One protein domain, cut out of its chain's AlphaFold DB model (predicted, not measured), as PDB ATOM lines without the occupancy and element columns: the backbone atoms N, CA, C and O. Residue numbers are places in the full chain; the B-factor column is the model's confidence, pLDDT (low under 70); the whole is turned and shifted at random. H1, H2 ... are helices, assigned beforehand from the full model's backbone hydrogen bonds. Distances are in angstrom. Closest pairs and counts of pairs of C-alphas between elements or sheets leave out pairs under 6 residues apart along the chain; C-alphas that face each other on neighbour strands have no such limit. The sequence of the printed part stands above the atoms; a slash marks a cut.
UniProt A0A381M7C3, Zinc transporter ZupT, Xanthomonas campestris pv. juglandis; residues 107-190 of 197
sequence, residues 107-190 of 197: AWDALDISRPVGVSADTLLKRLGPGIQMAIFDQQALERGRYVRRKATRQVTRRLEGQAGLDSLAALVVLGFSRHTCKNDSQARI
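AT A GLANCE: This is residues 107 to 190 of the 197 residues of the protein "Zinc transporter ZupT" of Xanthomonas campestris pv. juglandis (UniProt A0A381M7C3). One long helix, H6, makes the longest axis; the short helices H1, H2, H3 and H5 pack round its first half, and its far end, residues 183 to 188, sticks out with residues 189 and 190 as a free arm. H4 sits out at a corner of the body, near H3 and away from H6. The printed part has 84 residues with six named helices, H1 to H6 in order along the chain, and no named strand; the class is all helix. The whole is compact, with a radius of gyration of the C-alphas of 12.9 A, and elongated in outline, spanning 38 by 25 by 23 A.

IN THESE COORDINATES: H6, residues 166 to 188, is 33.1 A long from C-alpha 166 at (112.600, 134.366, 122.444) to C-alpha 188 at (124.472, 117.869, 148.622). H5, residues 154 to 161, is 10.6 A long, and H3, residues 130 to 136, is 10.0 A. H2 spans residues 121 to 126 over 8.7 A. H1, residues 107 to 111, measures 6.1 A and begins at C-alpha 107 at (112.378, 136.550, 128.514). H4, residues 139 to 143, measures 6.2 A.

HOW THE PARTS SIT: H6 is the hub, touching four helices. With residues 166 to 174 alone it touches H1, closest at the C-alphas of Ala 107 and Asp 167, 5.2 A apart. With residues 171 to 178 alone it touches H2 at a shallow tilt of 25 degrees, opposite ways; the closest C-alphas, of Ala 121 and Val 174, are 6.3 A apart. H5 and H6 form a helical hairpin, at a shallow tilt of 34 degrees, only just short of steep; residues 168 to 172 of H6 alone touch H5, and the closest C-alphas, of Leu 160 and Ser 168, are 5.4 A apart. H3 and H6 only just touch, with 3 pairs of C-alphas within 8 A, through residues 167 to 171 of H6 alone; the closest are those of Ile 132 and Ser 168, 6.5 A apart. H3 touches H5 at a shallow tilt of 23 degrees, opposite ways, with the C-alphas of Ala 135 and Arg 159 closest at 5.8 A. H4 touches no helix; it is close to H3 but not clearly touching, with the C-alphas of Met 134 and Leu 142 closest at 7.7 A. H4 and H6 are apart. In H1, H2, H3, H4, H5 and H6 every O i to N i+4 pair is within hydrogen-bond range.

THE WHOLE: The two C-alphas farthest apart, those of Glu 143 and Ile 190, are 39.5 A apart. Residues 183 to 190, of which 183 to 188 belong to H6, stand free; the body without them spans 33 by 25 by 21 A. The printed part has no cut and no long link. The mean pLDDT of the printed part is 75.4, with values under 70 at residues 116 to 119, 152 to 154, 164 and 178 to 190.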
ATOM      1  N   ALA A 107     111.386 137.506 128.974       88.69
ATOM      2  CA  ALA A 107     112.378 136.550 128.514       88.69
ATOM      3  C   ALA A 107     113.822 136.992 128.800       88.69
ATOM      4  O   ALA A 107     114.659 136.143 129.088       88.69
ATOM      5  N   TRP A 108     114.124 138.296 128.796       90.75
ATOM      6  CA  TRP A 108     115.470 138.776 129.130       90.75
ATOM      7  C   TRP A 108     115.837 138.531 130.591       90.75
ATOM      8  O   TRP A 108     116.971 138.148 130.862       90.75
ATOM      9  N   ASP A 109     114.881 138.685 131.511       86.31
ATOM     10  CA  ASP A 109     115.095 138.369 132.927       86.31
ATOM     11  C   ASP A 109     115.303 136.863 133.128       86.31
ATOM     12  O   ASP A 109     116.099 136.445 133.961       86.31
ATOM     13  N   ALA A 110     114.589 136.041 132.355       84.56
ATOM     14  CA  ALA A 110     114.707 134.586 132.400       84.56
ATOM     15  C   ALA A 110     116.009 134.055 131.763       84.56
ATOM     16  O   ALA A 110     116.475 132.980 132.134       84.56
ATOM     17  N   LEU A 111     116.602 134.801 130.825       86.62
ATOM     18  CA  LEU A 111     117.902 134.495 130.217       86.62
ATOM     19  C   LEU A 111     119.089 134.998 131.049       86.62
ATOM     20  O   LEU A 111     120.228 134.613 130.775       86.62
ATOM     21  N   ASP A 112     118.848 135.846 132.050       84.44
ATOM     22  CA  ASP A 112     119.881 136.367 132.940       84.44
ATOM     23  C   ASP A 112     120.335 135.314 133.960       84.44
ATOM     24  O   ASP A 112     119.897 135.276 135.110       84.44
ATOM     25  N   ILE A 113     121.270 134.464 133.526       74.44
ATOM     26  CA  ILE A 113     121.874 133.394 134.334       74.44
ATOM     27  C   ILE A 113     122.729 133.906 135.501       74.44
ATOM     28  O   ILE A 113     123.173 133.104 136.320       74.44
ATOM     29  N   SER A 114     122.986 135.218 135.591       73.31
ATOM     30  CA  SER A 114     123.657 135.793 136.762       73.31
ATOM     31  C   SER A 114     122.751 135.808 137.994       73.31
ATOM     32  O   SER A 114     123.234 135.917 139.123       73.31
ATOM     33  N   ARG A 115     121.434 135.666 137.796       72.38
ATOM     34  CA  ARG A 115     120.454 135.586 138.875       72.38
ATOM     35  C   ARG A 115     120.178 134.120 139.203       72.38
ATOM     36  O   ARG A 115     119.889 133.338 138.297       72.38
ATOM     37  N   PRO A 116     120.211 133.720 140.486       66.19
ATOM     38  CA  PRO A 116     119.849 132.363 140.861       66.19
ATOM     39  C   PRO A 116     118.394 132.090 140.465       66.19
ATOM     40  O   PRO A 116     117.459 132.729 140.948       66.19
ATOM     41  N   VAL A 117     118.216 131.112 139.577       66.38
ATOM     42  CA  VAL A 117     116.916 130.733 139.001       66.38
ATOM     43  C   VAL A 117     116.003 130.045 140.034       66.38
ATOM     44  O   VAL A 117     114.809 129.960 139.794       66.38
ATOM     45  N   GLY A 118     116.547 129.596 141.177       62.84
ATOM     46  CA  GLY A 118     115.943 128.753 142.230       62.84
ATOM     47  C   GLY A 118     114.417 128.828 142.440       62.84
ATOM     48  O   GLY A 118     113.636 128.369 141.611       62.84
ATOM     49  N   VAL A 119     113.964 129.335 143.592       56.25
ATOM     50  CA  VAL A 119     112.526 129.401 143.958       56.25
ATOM     51  C   VAL A 119     111.738 130.362 143.041       56.25
ATOM     52  O   VAL A 119     110.512 130.323 142.974       56.25
ATOM     53  N   SER A 120     112.438 131.200 142.273       70.00
ATOM     54  CA  SER A 120     111.883 132.196 141.353       70.00
ATOM     55  C   SER A 120     111.553 131.657 139.955       70.00
ATOM     56  O   SER A 120     110.919 132.374 139.178       70.00
ATOM     57  N   ALA A 121     111.916 130.411 139.627       75.88
ATOM     58  CA  ALA A 121     111.702 129.829 138.301       75.88
ATOM     59  C   ALA A 121     110.233 129.889 137.861       75.88
ATOM     60  O   ALA A 121     109.934 130.277 136.735       75.88
ATOM     61  N   ASP A 122     109.297 129.556 138.754       81.12
ATOM     62  CA  ASP A 122     107.865 129.634 138.449       81.12
ATOM     63  C   ASP A 122     107.394 131.060 138.215       81.12
ATOM     64  O   ASP A 122     106.605 131.304 137.307       81.12
ATOM     65  N   THR A 123     107.903 132.014 138.985       84.00
ATOM     66  CA  THR A 123     107.591 133.434 138.803       84.00
ATOM     67  C   THR A 123     108.084 133.942 137.450       84.00
ATOM     68  O   THR A 123     107.371 134.690 136.787       84.00
ATOM     69  N   LEU A 124     109.264 133.504 137.001       83.00
ATOM     70  CA  LEU A 124     109.790 133.846 135.676       83.00
ATOM     71  C   LEU A 124     108.937 133.235 134.559       83.00
ATOM     72  O   LEU A 124     108.538 133.949 133.642       83.00
ATOM     73  N   LEU A 125     108.582 131.951 134.662       85.50
ATOM     74  CA  LEU A 125     107.767 131.262 133.654       85.50
ATOM     75  C   LEU A 125     106.349 131.841 133.532       85.50
ATOM     76  O   LEU A 125     105.804 131.893 132.433       85.50
ATOM     77  N   LYS A 126     105.765 132.323 134.636       86.19
ATOM     78  CA  LYS A 126     104.460 133.011 134.647       86.19
ATOM     79  C   LYS A 126     104.468 134.364 133.935       86.19
ATOM     80  O   LYS A 126     103.407 134.859 133.583       86.19
ATOM     81  N   ARG A 127     105.637 134.987 133.753       87.00
ATOM     82  CA  ARG A 127     105.772 136.283 133.066       87.00
ATOM     83  C   ARG A 127     105.994 136.143 131.558       87.00
ATOM     84  O   ARG A 127     105.961 137.151 130.860       87.00
ATOM     85  N   LEU A 128     106.243 134.928 131.064       85.50
ATOM     86  CA  LEU A 128     106.395 134.650 129.631       85.50
ATOM     87  C   LEU A 128     105.039 134.689 128.918       85.50
ATOM     88  O   LEU A 128     103.997 134.590 129.565       85.50
ATOM     89  N   GLY A 129     105.043 134.820 127.591       83.75
ATOM     90  CA  GLY A 129     103.823 134.962 126.802       83.75
ATOM     91  C   GLY A 129     102.820 133.800 126.955       83.75
ATOM     92  O   GLY A 129     103.210 132.670 127.277       83.75
ATOM     93  N   PRO A 130     101.521 134.026 126.669       81.94
ATOM     94  CA  PRO A 130     100.457 133.040 126.896       81.94
ATOM     95  C   PRO A 130     100.687 131.688 126.210       81.94
ATOM     96  O   PRO A 130     100.443 130.641 126.807       81.94
ATOM     97  N   GLY A 131     101.226 131.687 124.983       82.81
ATOM     98  CA  GLY A 131     101.533 130.449 124.255       82.81
ATOM     99  C   GLY A 131     102.546 129.560 124.987       82.81
ATOM    100  O   GLY A 131     102.422 128.334 124.993       82.81
ATOM    101  N   ILE A 132     103.503 130.174 125.684       85.06
ATOM    102  CA  ILE A 132     104.504 129.471 126.491       85.06
ATOM    103  C   ILE A 132     103.898 128.987 127.801       85.06
ATOM    104  O   ILE A 132     104.128 127.845 128.205       85.06
ATOM    105  N   GLN A 133     103.058 129.806 128.433       86.19
ATOM    106  CA  GLN A 133     102.336 129.394 129.633       86.19
ATOM    107  C   GLN A 133     101.473 128.154 129.369       86.19
ATOM    108  O   GLN A 133     101.547 127.194 130.133       86.19
ATOM    109  N   MET A 134     100.735 128.110 128.254       83.88
ATOM    110  CA  MET A 134      99.922 126.950 127.857       83.88
ATOM    111  C   MET A 134     100.755 125.688 127.577       83.88
ATOM    112  O   MET A 134     100.287 124.561 127.780       83.88
ATOM    113  N   ALA A 135     101.993 125.857 127.103       83.94
ATOM    114  CA  ALA A 135     102.909 124.748 126.864       83.94
ATOM    115  C   ALA A 135     103.447 124.143 128.174       83.94
ATOM    116  O   ALA A 135     103.630 122.925 128.253       83.94
ATOM    117  N   ILE A 136     103.679 124.976 129.195       84.62
ATOM    118  CA  ILE A 136     104.356 124.602 130.447       84.62
ATOM    119  C   ILE A 136     103.371 124.220 131.557       84.62
ATOM    120  O   ILE A 136     103.594 123.241 132.277       84.62
ATOM    121  N   PHE A 137     102.294 124.982 131.713       84.50
ATOM    122  CA  PHE A 137     101.305 124.791 132.768       84.50
ATOM    123  C   PHE A 137     100.112 123.976 132.273       84.50
ATOM    124  O   PHE A 137      99.839 123.860 131.072       84.50
ATOM    125  N   ASP A 138      99.427 123.335 133.214       84.31
ATOM    126  CA  ASP A 138      98.191 122.628 132.931       84.31
ATOM    127  C   ASP A 138      97.103 123.608 132.469       84.31
ATOM    128  O   ASP A 138      96.900 124.661 133.070       84.31
ATOM    129  N   GLN A 139      96.417 123.254 131.382       81.75
ATOM    130  CA  GLN A 139      95.451 124.144 130.743       81.75
ATOM    131  C   GLN A 139      94.190 124.327 131.599       81.75
ATOM    132  O   GLN A 139      93.735 125.453 131.771       81.75
ATOM    133  N   GLN A 140      93.668 123.251 132.194       81.62
ATOM    134  CA  GLN A 140      92.471 123.326 133.038       81.62
ATOM    135  C   GLN A 140      92.748 124.087 134.339       81.62
ATOM    136  O   GLN A 140      91.861 124.732 134.901       81.62
ATOM    137  N   ALA A 141      93.982 124.013 134.844       80.62
ATOM    138  CA  ALA A 141      94.420 124.836 135.961       80.62
ATOM    139  C   ALA A 141      94.518 126.320 135.566       80.62
ATOM    140  O   ALA A 141      93.986 127.157 136.297       80.62
ATOM    141  N   LEU A 142      95.128 126.631 134.414       82.44
ATOM    142  CA  LEU A 142      95.278 127.991 133.876       82.44
ATOM    143  C   LEU A 142      93.930 128.692 133.683       82.44
ATOM    144  O   LEU A 142      93.772 129.828 134.120       82.44
ATOM    145  N   GLU A 143      92.948 127.997 133.104       81.31
ATOM    146  CA  GLU A 143      91.577 128.503 132.914       81.31
ATOM    147  C   GLU A 143      90.902 128.877 134.245       81.31
ATOM    148  O   GLU A 143      90.027 129.736 134.289       81.31
ATOM    149  N   ARG A 144      91.346 128.278 135.358       82.06
ATOM    150  CA  ARG A 144      90.889 128.582 136.724       82.06
ATOM    151  C   ARG A 144      91.831 129.534 137.473       82.06
ATOM    152  O   ARG A 144      91.768 129.606 138.698       82.06
ATOM    153  N   GLY A 145      92.754 130.200 136.774       79.31
ATOM    154  CA  GLY A 145      93.738 131.122 137.354       79.31
ATOM    155  C   GLY A 145      94.844 130.448 138.177       79.31
ATOM    156  O   GLY A 145      95.557 131.117 138.925       79.31
ATOM    157  N   ARG A 146      94.998 129.123 138.077       81.75
ATOM    158  CA  ARG A 146      95.984 128.342 138.836       81.75
ATOM    159  C   ARG A 146      97.156 127.933 137.952       81.75
ATOM    160  O   ARG A 146      96.988 127.410 136.859       81.75
ATOM    161  N   TYR A 147      98.366 128.082 138.478       81.62
ATOM    162  CA  TYR A 147      99.593 127.715 137.772       81.62
ATOM    163  C   TYR A 147     100.133 126.392 138.301       81.62
ATOM    164  O   TYR A 147     100.926 126.365 139.240       81.62
ATOM    165  N   VAL A 148      99.687 125.290 137.700       81.44
ATOM    166  CA  VAL A 148     100.161 123.940 138.025       81.44
ATOM    167  C   VAL A 148     101.101 123.481 136.919       81.44
ATOM    168  O   VAL A 148     100.699 123.412 135.758       81.44
ATOM    169  N   ARG A 149     102.365 123.190 137.250       77.56
ATOM    170  CA  ARG A 149     103.330 122.687 136.260       77.56
ATOM    171  C   ARG A 149     102.869 121.344 135.705       77.56
ATOM    172  O   ARG A 149     102.556 120.426 136.463       77.56
ATOM    173  N   ARG A 150     102.940 121.186 134.382       78.62
ATOM    174  CA  ARG A 150     102.940 119.848 133.784       78.62
ATOM    175  C   ARG A 150     104.199 119.118 134.249       78.62
ATOM    176  O   ARG A 150     105.250 119.735 134.439       78.62
ATOM    177  N   LYS A 151     104.126 117.790 134.389       70.38
ATOM    178  CA  LYS A 151     105.350 116.988 134.526       70.38
ATOM    179  C   LYS A 151     106.258 117.344 133.347       70.38
ATOM    180  O   LYS A 151     105.797 117.400 132.207       70.38
ATOM    181  N   ALA A 152     107.514 117.673 133.643       62.50
ATOM    182  CA  ALA A 152     108.475 118.143 132.654       62.50
ATOM    183  C   ALA A 152     108.869 116.977 131.732       62.50
ATOM    184  O   ALA A 152     109.904 116.338 131.910       62.50
ATOM    185  N   THR A 153     108.000 116.662 130.781       65.38
ATOM    186  CA  THR A 153     108.104 115.522 129.869       65.38
ATOM    187  C   THR A 153     108.608 116.007 128.508       65.38
ATOM    188  O   THR A 153     108.447 117.183 128.179       65.38
ATOM    189  N   ARG A 154     109.152 115.111 127.666       68.25
ATOM    190  CA  ARG A 154     109.518 115.396 126.253       68.25
ATOM    191  C   ARG A 154     108.436 116.169 125.478       68.25
ATOM    192  O   ARG A 154     108.744 116.920 124.562       68.25
ATOM    193  N   GLN A 155     107.171 115.996 125.858       72.38
ATOM    194  CA  GLN A 155     106.021 116.691 125.285       72.38
ATOM    195  C   GLN A 155     106.044 118.215 125.497       72.38
ATOM    196  O   GLN A 155     105.644 118.943 124.595       72.38
ATOM    197  N   VAL A 156     106.528 118.704 126.647       74.62
ATOM    198  CA  VAL A 156     106.660 120.149 126.915       74.62
ATOM    199  C   VAL A 156     107.741 120.743 126.016       74.62
ATOM    200  O   VAL A 156     107.502 121.752 125.365       74.62
ATOM    201  N   THR A 157     108.888 120.070 125.895       71.62
ATOM    202  CA  THR A 157     109.982 120.495 125.007       71.62
ATOM    203  C   THR A 157     109.525 120.581 123.551       71.62
ATOM    204  O   THR A 157     109.711 121.619 122.932       71.62
ATOM    205  N   ARG A 158     108.812 119.567 123.039       77.38
ATOM    206  CA  ARG A 158     108.254 119.591 121.672       77.38
ATOM    207  C   ARG A 158     107.248 120.722 121.442       77.38
ATOM    208  O   ARG A 158     107.186 121.287 120.357       77.38
ATOM    209  N   ARG A 159     106.437 121.058 122.450       76.94
ATOM    210  CA  ARG A 159     105.491 122.184 122.358       76.94
ATOM    211  C   ARG A 159     106.208 123.531 122.330       76.94
ATOM    212  O   ARG A 159     105.778 124.409 121.593       76.94
ATOM    213  N   LEU A 160     107.292 123.674 123.092       79.19
ATOM    214  CA  LEU A 160     108.141 124.867 123.061       79.19
ATOM    215  C   LEU A 160     108.906 124.986 121.735       79.19
ATOM    216  O   LEU A 160     109.005 126.081 121.198       79.19
ATOM    217  N   GLU A 161     109.377 123.873 121.165       74.62
ATOM    218  CA  GLU A 161     109.993 123.839 119.828       74.62
ATOM    219  C   GLU A 161     109.032 124.336 118.736       74.62
ATOM    220  O   GLU A 161     109.449 125.051 117.829       74.62
ATOM    221  N   GLY A 162     107.736 124.020 118.851       70.19
ATOM    222  CA  GLY A 162     106.702 124.529 117.943       70.19
ATOM    223  C   GLY A 162     106.413 126.029 118.082       70.19
ATOM    224  O   GLY A 162     105.827 126.625 117.182       70.19
ATOM    225  N   GLN A 163     106.830 126.656 119.183       72.31
ATOM    226  CA  GLN A 163     106.694 128.088 119.443       72.31
ATOM    227  C   GLN A 163     108.056 128.752 119.189       72.31
ATOM    228  O   GLN A 163     108.772 129.095 120.123       72.31
ATOM    229  N   ALA A 164     108.490 128.880 117.936       68.25
ATOM    230  CA  ALA A 164     109.800 129.460 117.624       68.25
ATOM    231  C   ALA A 164     109.866 130.944 118.050       68.25
ATOM    232  O   ALA A 164     109.367 131.824 117.353       68.25
ATOM    233  N   GLY A 165     110.473 131.234 119.207       81.12
ATOM    234  CA  GLY A 165     110.515 132.585 119.766       81.12
ATOM    235  C   GLY A 165     111.438 132.738 120.973       81.12
ATOM    236  O   GLY A 165     111.867 131.758 121.588       81.12
ATOM    237  N   LEU A 166     111.736 133.995 121.316       85.50
ATOM    238  CA  LEU A 166     112.600 134.366 122.444       85.50
ATOM    239  C   LEU A 166     112.091 133.779 123.772       85.50
ATOM    240  O   LEU A 166     112.880 133.255 124.557       85.50
ATOM    241  N   ASP A 167     110.775 133.797 123.986       85.19
ATOM    242  CA  ASP A 167     110.151 133.264 125.198       85.19
ATOM    243  C   ASP A 167     110.306 131.738 125.321       85.19
ATOM    244  O   ASP A 167     110.481 131.230 126.428       85.19
ATOM    245  N   SER A 168     110.311 130.996 124.209       85.50
ATOM    246  CA  SER A 168     110.570 129.547 124.228       85.50
ATOM    247  C   SER A 168     112.005 129.232 124.609       85.50
ATOM    248  O   SER A 168     112.243 128.323 125.403       85.50
ATOM    249  N   LEU A 169     112.965 130.000 124.086       85.75
ATOM    250  CA  LEU A 169     114.363 129.866 124.485       85.75
ATOM    251  C   LEU A 169     114.524 130.160 125.981       85.75
ATOM    252  O   LEU A 169     115.131 129.368 126.699       85.75
ATOM    253  N   ALA A 170     113.926 131.250 126.462       87.44
ATOM    254  CA  ALA A 170     113.939 131.615 127.873       87.44
ATOM    255  C   ALA A 170     113.322 130.523 128.763       87.44
ATOM    256  O   ALA A 170     113.906 130.142 129.778       87.44
ATOM    257  N   ALA A 171     112.186 129.952 128.356       86.19
ATOM    258  CA  ALA A 171     111.565 128.834 129.057       86.19
ATOM    259  C   ALA A 171     112.479 127.604 129.139       86.19
ATOM    260  O   ALA A 171     112.581 126.985 130.199       86.19
ATOM    261  N   LEU A 172     113.158 127.246 128.045       84.44
ATOM    262  CA  LEU A 172     114.081 126.108 128.018       84.44
ATOM    263  C   LEU A 172     115.276 126.320 128.951       84.44
ATOM    264  O   LEU A 172     115.645 125.393 129.674       84.44
ATOM    265  N   VAL A 173     115.838 127.531 128.981       85.25
ATOM    266  CA  VAL A 173     116.931 127.889 129.896       85.25
ATOM    267  C   VAL A 173     116.482 127.735 131.348       85.25
ATOM    268  O   VAL A 173     117.136 127.024 132.111       85.25
ATOM    269  N   VAL A 174     115.329 128.302 131.719       84.75
ATOM    270  CA  VAL A 174     114.796 128.201 133.089       84.75
ATOM    271  C   VAL A 174     114.535 126.743 133.480       84.75
ATOM    272  O   VAL A 174     114.974 126.301 134.542       84.75
ATOM    273  N   LEU A 175     113.878 125.959 132.616       80.75
ATOM    274  CA  LEU A 175     113.595 124.542 132.878       80.75
ATOM    275  C   LEU A 175     114.870 123.694 132.990       80.75
ATOM    276  O   LEU A 175     114.922 122.767 133.803       80.75
ATOM    277  N   GLY A 176     115.891 123.993 132.182       77.31
ATOM    278  CA  GLY A 176     117.197 123.343 132.240       77.31
ATOM    279  C   GLY A 176     117.916 123.635 133.555       77.31
ATOM    280  O   GLY A 176     118.290 122.707 134.273       77.31
ATOM    281  N   PHE A 177     118.031 124.915 133.918       75.25
ATOM    282  CA  PHE A 177     118.698 125.338 135.148       75.25
ATOM    283  C   PHE A 177     118.005 124.811 136.405       75.25
ATOM    284  O   PHE A 177     118.685 124.250 137.262       75.25
ATOM    285  N   SER A 178     116.669 124.883 136.496       68.31
ATOM    286  CA  SER A 178     115.938 124.344 137.654       68.31
ATOM    287  C   SER A 178     116.206 122.852 137.882       68.31
ATOM    288  O   SER A 178     116.254 122.392 139.019       68.31
ATOM    289  N   ARG A 179     116.392 122.065 136.813       67.06
ATOM    290  CA  ARG A 179     116.722 120.636 136.941       67.06
ATOM    291  C   ARG A 179     118.135 120.412 137.466       67.06
ATOM    292  O   ARG A 179     118.334 119.502 138.268       67.06
ATOM    293  N   HIS A 180     119.096 121.208 137.007       62.78
ATOM    294  CA  HIS A 180     120.475 121.128 137.483       62.78
ATOM    295  C   HIS A 180     120.585 121.520 138.958       62.78
ATOM    296  O   HIS A 180     121.207 120.791 139.727       62.78
ATOM    297  N   THR A 181     119.919 122.599 139.375       59.19
ATOM    298  CA  THR A 181     119.938 123.037 140.778       59.19
ATOM    299  C   THR A 181     119.283 122.008 141.699       59.19
ATOM    300  O   THR A 181     119.872 121.647 142.710       59.19
ATOM    301  N   CYS A 182     118.134 121.430 141.320       58.06
ATOM    302  CA  CYS A 182     117.496 120.387 142.131       58.06
ATOM    303  C   CYS A 182     118.333 119.101 142.232       58.06
ATOM    304  O   CYS A 182     118.321 118.453 143.277       58.06
ATOM    305  N   LYS A 183     119.066 118.710 141.176       57.56
ATOM    306  CA  LYS A 183     119.981 117.554 141.236       57.56
ATOM    307  C   LYS A 183     121.164 117.808 142.172       57.56
ATOM    308  O   LYS A 183     121.482 116.926 142.964       57.56
ATOM    309  N   ASN A 184     121.760 118.998 142.115       53.06
ATOM    310  CA  ASN A 184     122.869 119.366 142.996       53.06
ATOM    311  C   ASN A 184     122.430 119.468 144.464       53.06
ATOM    312  O   ASN A 184     123.132 118.956 145.327       53.06
ATOM    313  N   ASP A 185     121.245 120.020 144.750       51.03
ATOM    314  CA  ASP A 185     120.699 120.063 146.117       51.03
ATOM    315  C   ASP A 185     120.371 118.663 146.658       51.03
ATOM    316  O   ASP A 185     120.518 118.395 147.851       51.03
ATOM    317  N   SER A 186     119.954 117.748 145.779       51.00
ATOM    318  CA  SER A 186     119.706 116.350 146.146       51.00
ATOM    319  C   SER A 186     121.010 115.607 146.447       51.00
ATOM    320  O   SER A 186     121.050 114.830 147.389       51.00
ATOM    321  N   GLN A 187     122.090 115.863 145.697       46.28
ATOM    322  CA  GLN A 187     123.411 115.276 145.962       46.28
ATOM    323  C   GLN A 187     124.092 115.887 147.196       46.28
ATOM    324  O   GLN A 187     124.695 115.153 147.970       46.28
ATOM    325  N   ALA A 188     123.934 117.193 147.437       42.88
ATOM    326  CA  ALA A 188     124.472 117.869 148.622       42.88
ATOM    327  C   ALA A 188     123.818 117.398 149.935       42.88
ATOM    328  O   ALA A 188     124.446 117.447 150.989       42.88
ATOM    329  N   ARG A 189     122.575 116.898 149.881       39.31
ATOM    330  CA  ARG A 189     121.880 116.292 151.031       39.31
ATOM    331  C   ARG A 189     122.219 114.814 151.267       39.31
ATOM    332  O   ARG A 189     121.777 114.270 152.273       39.31
ATOM    333  N   ILE A 190     122.967 114.167 150.367       46.25
ATOM    334  CA  ILE A 190     123.325 112.736 150.454       46.25
ATOM    335  C   ILE A 190     124.788 112.533 150.903       46.25
ATOM    336  O   ILE A 190     125.230 111.398 151.023       46.25
TER     337      ILE A 190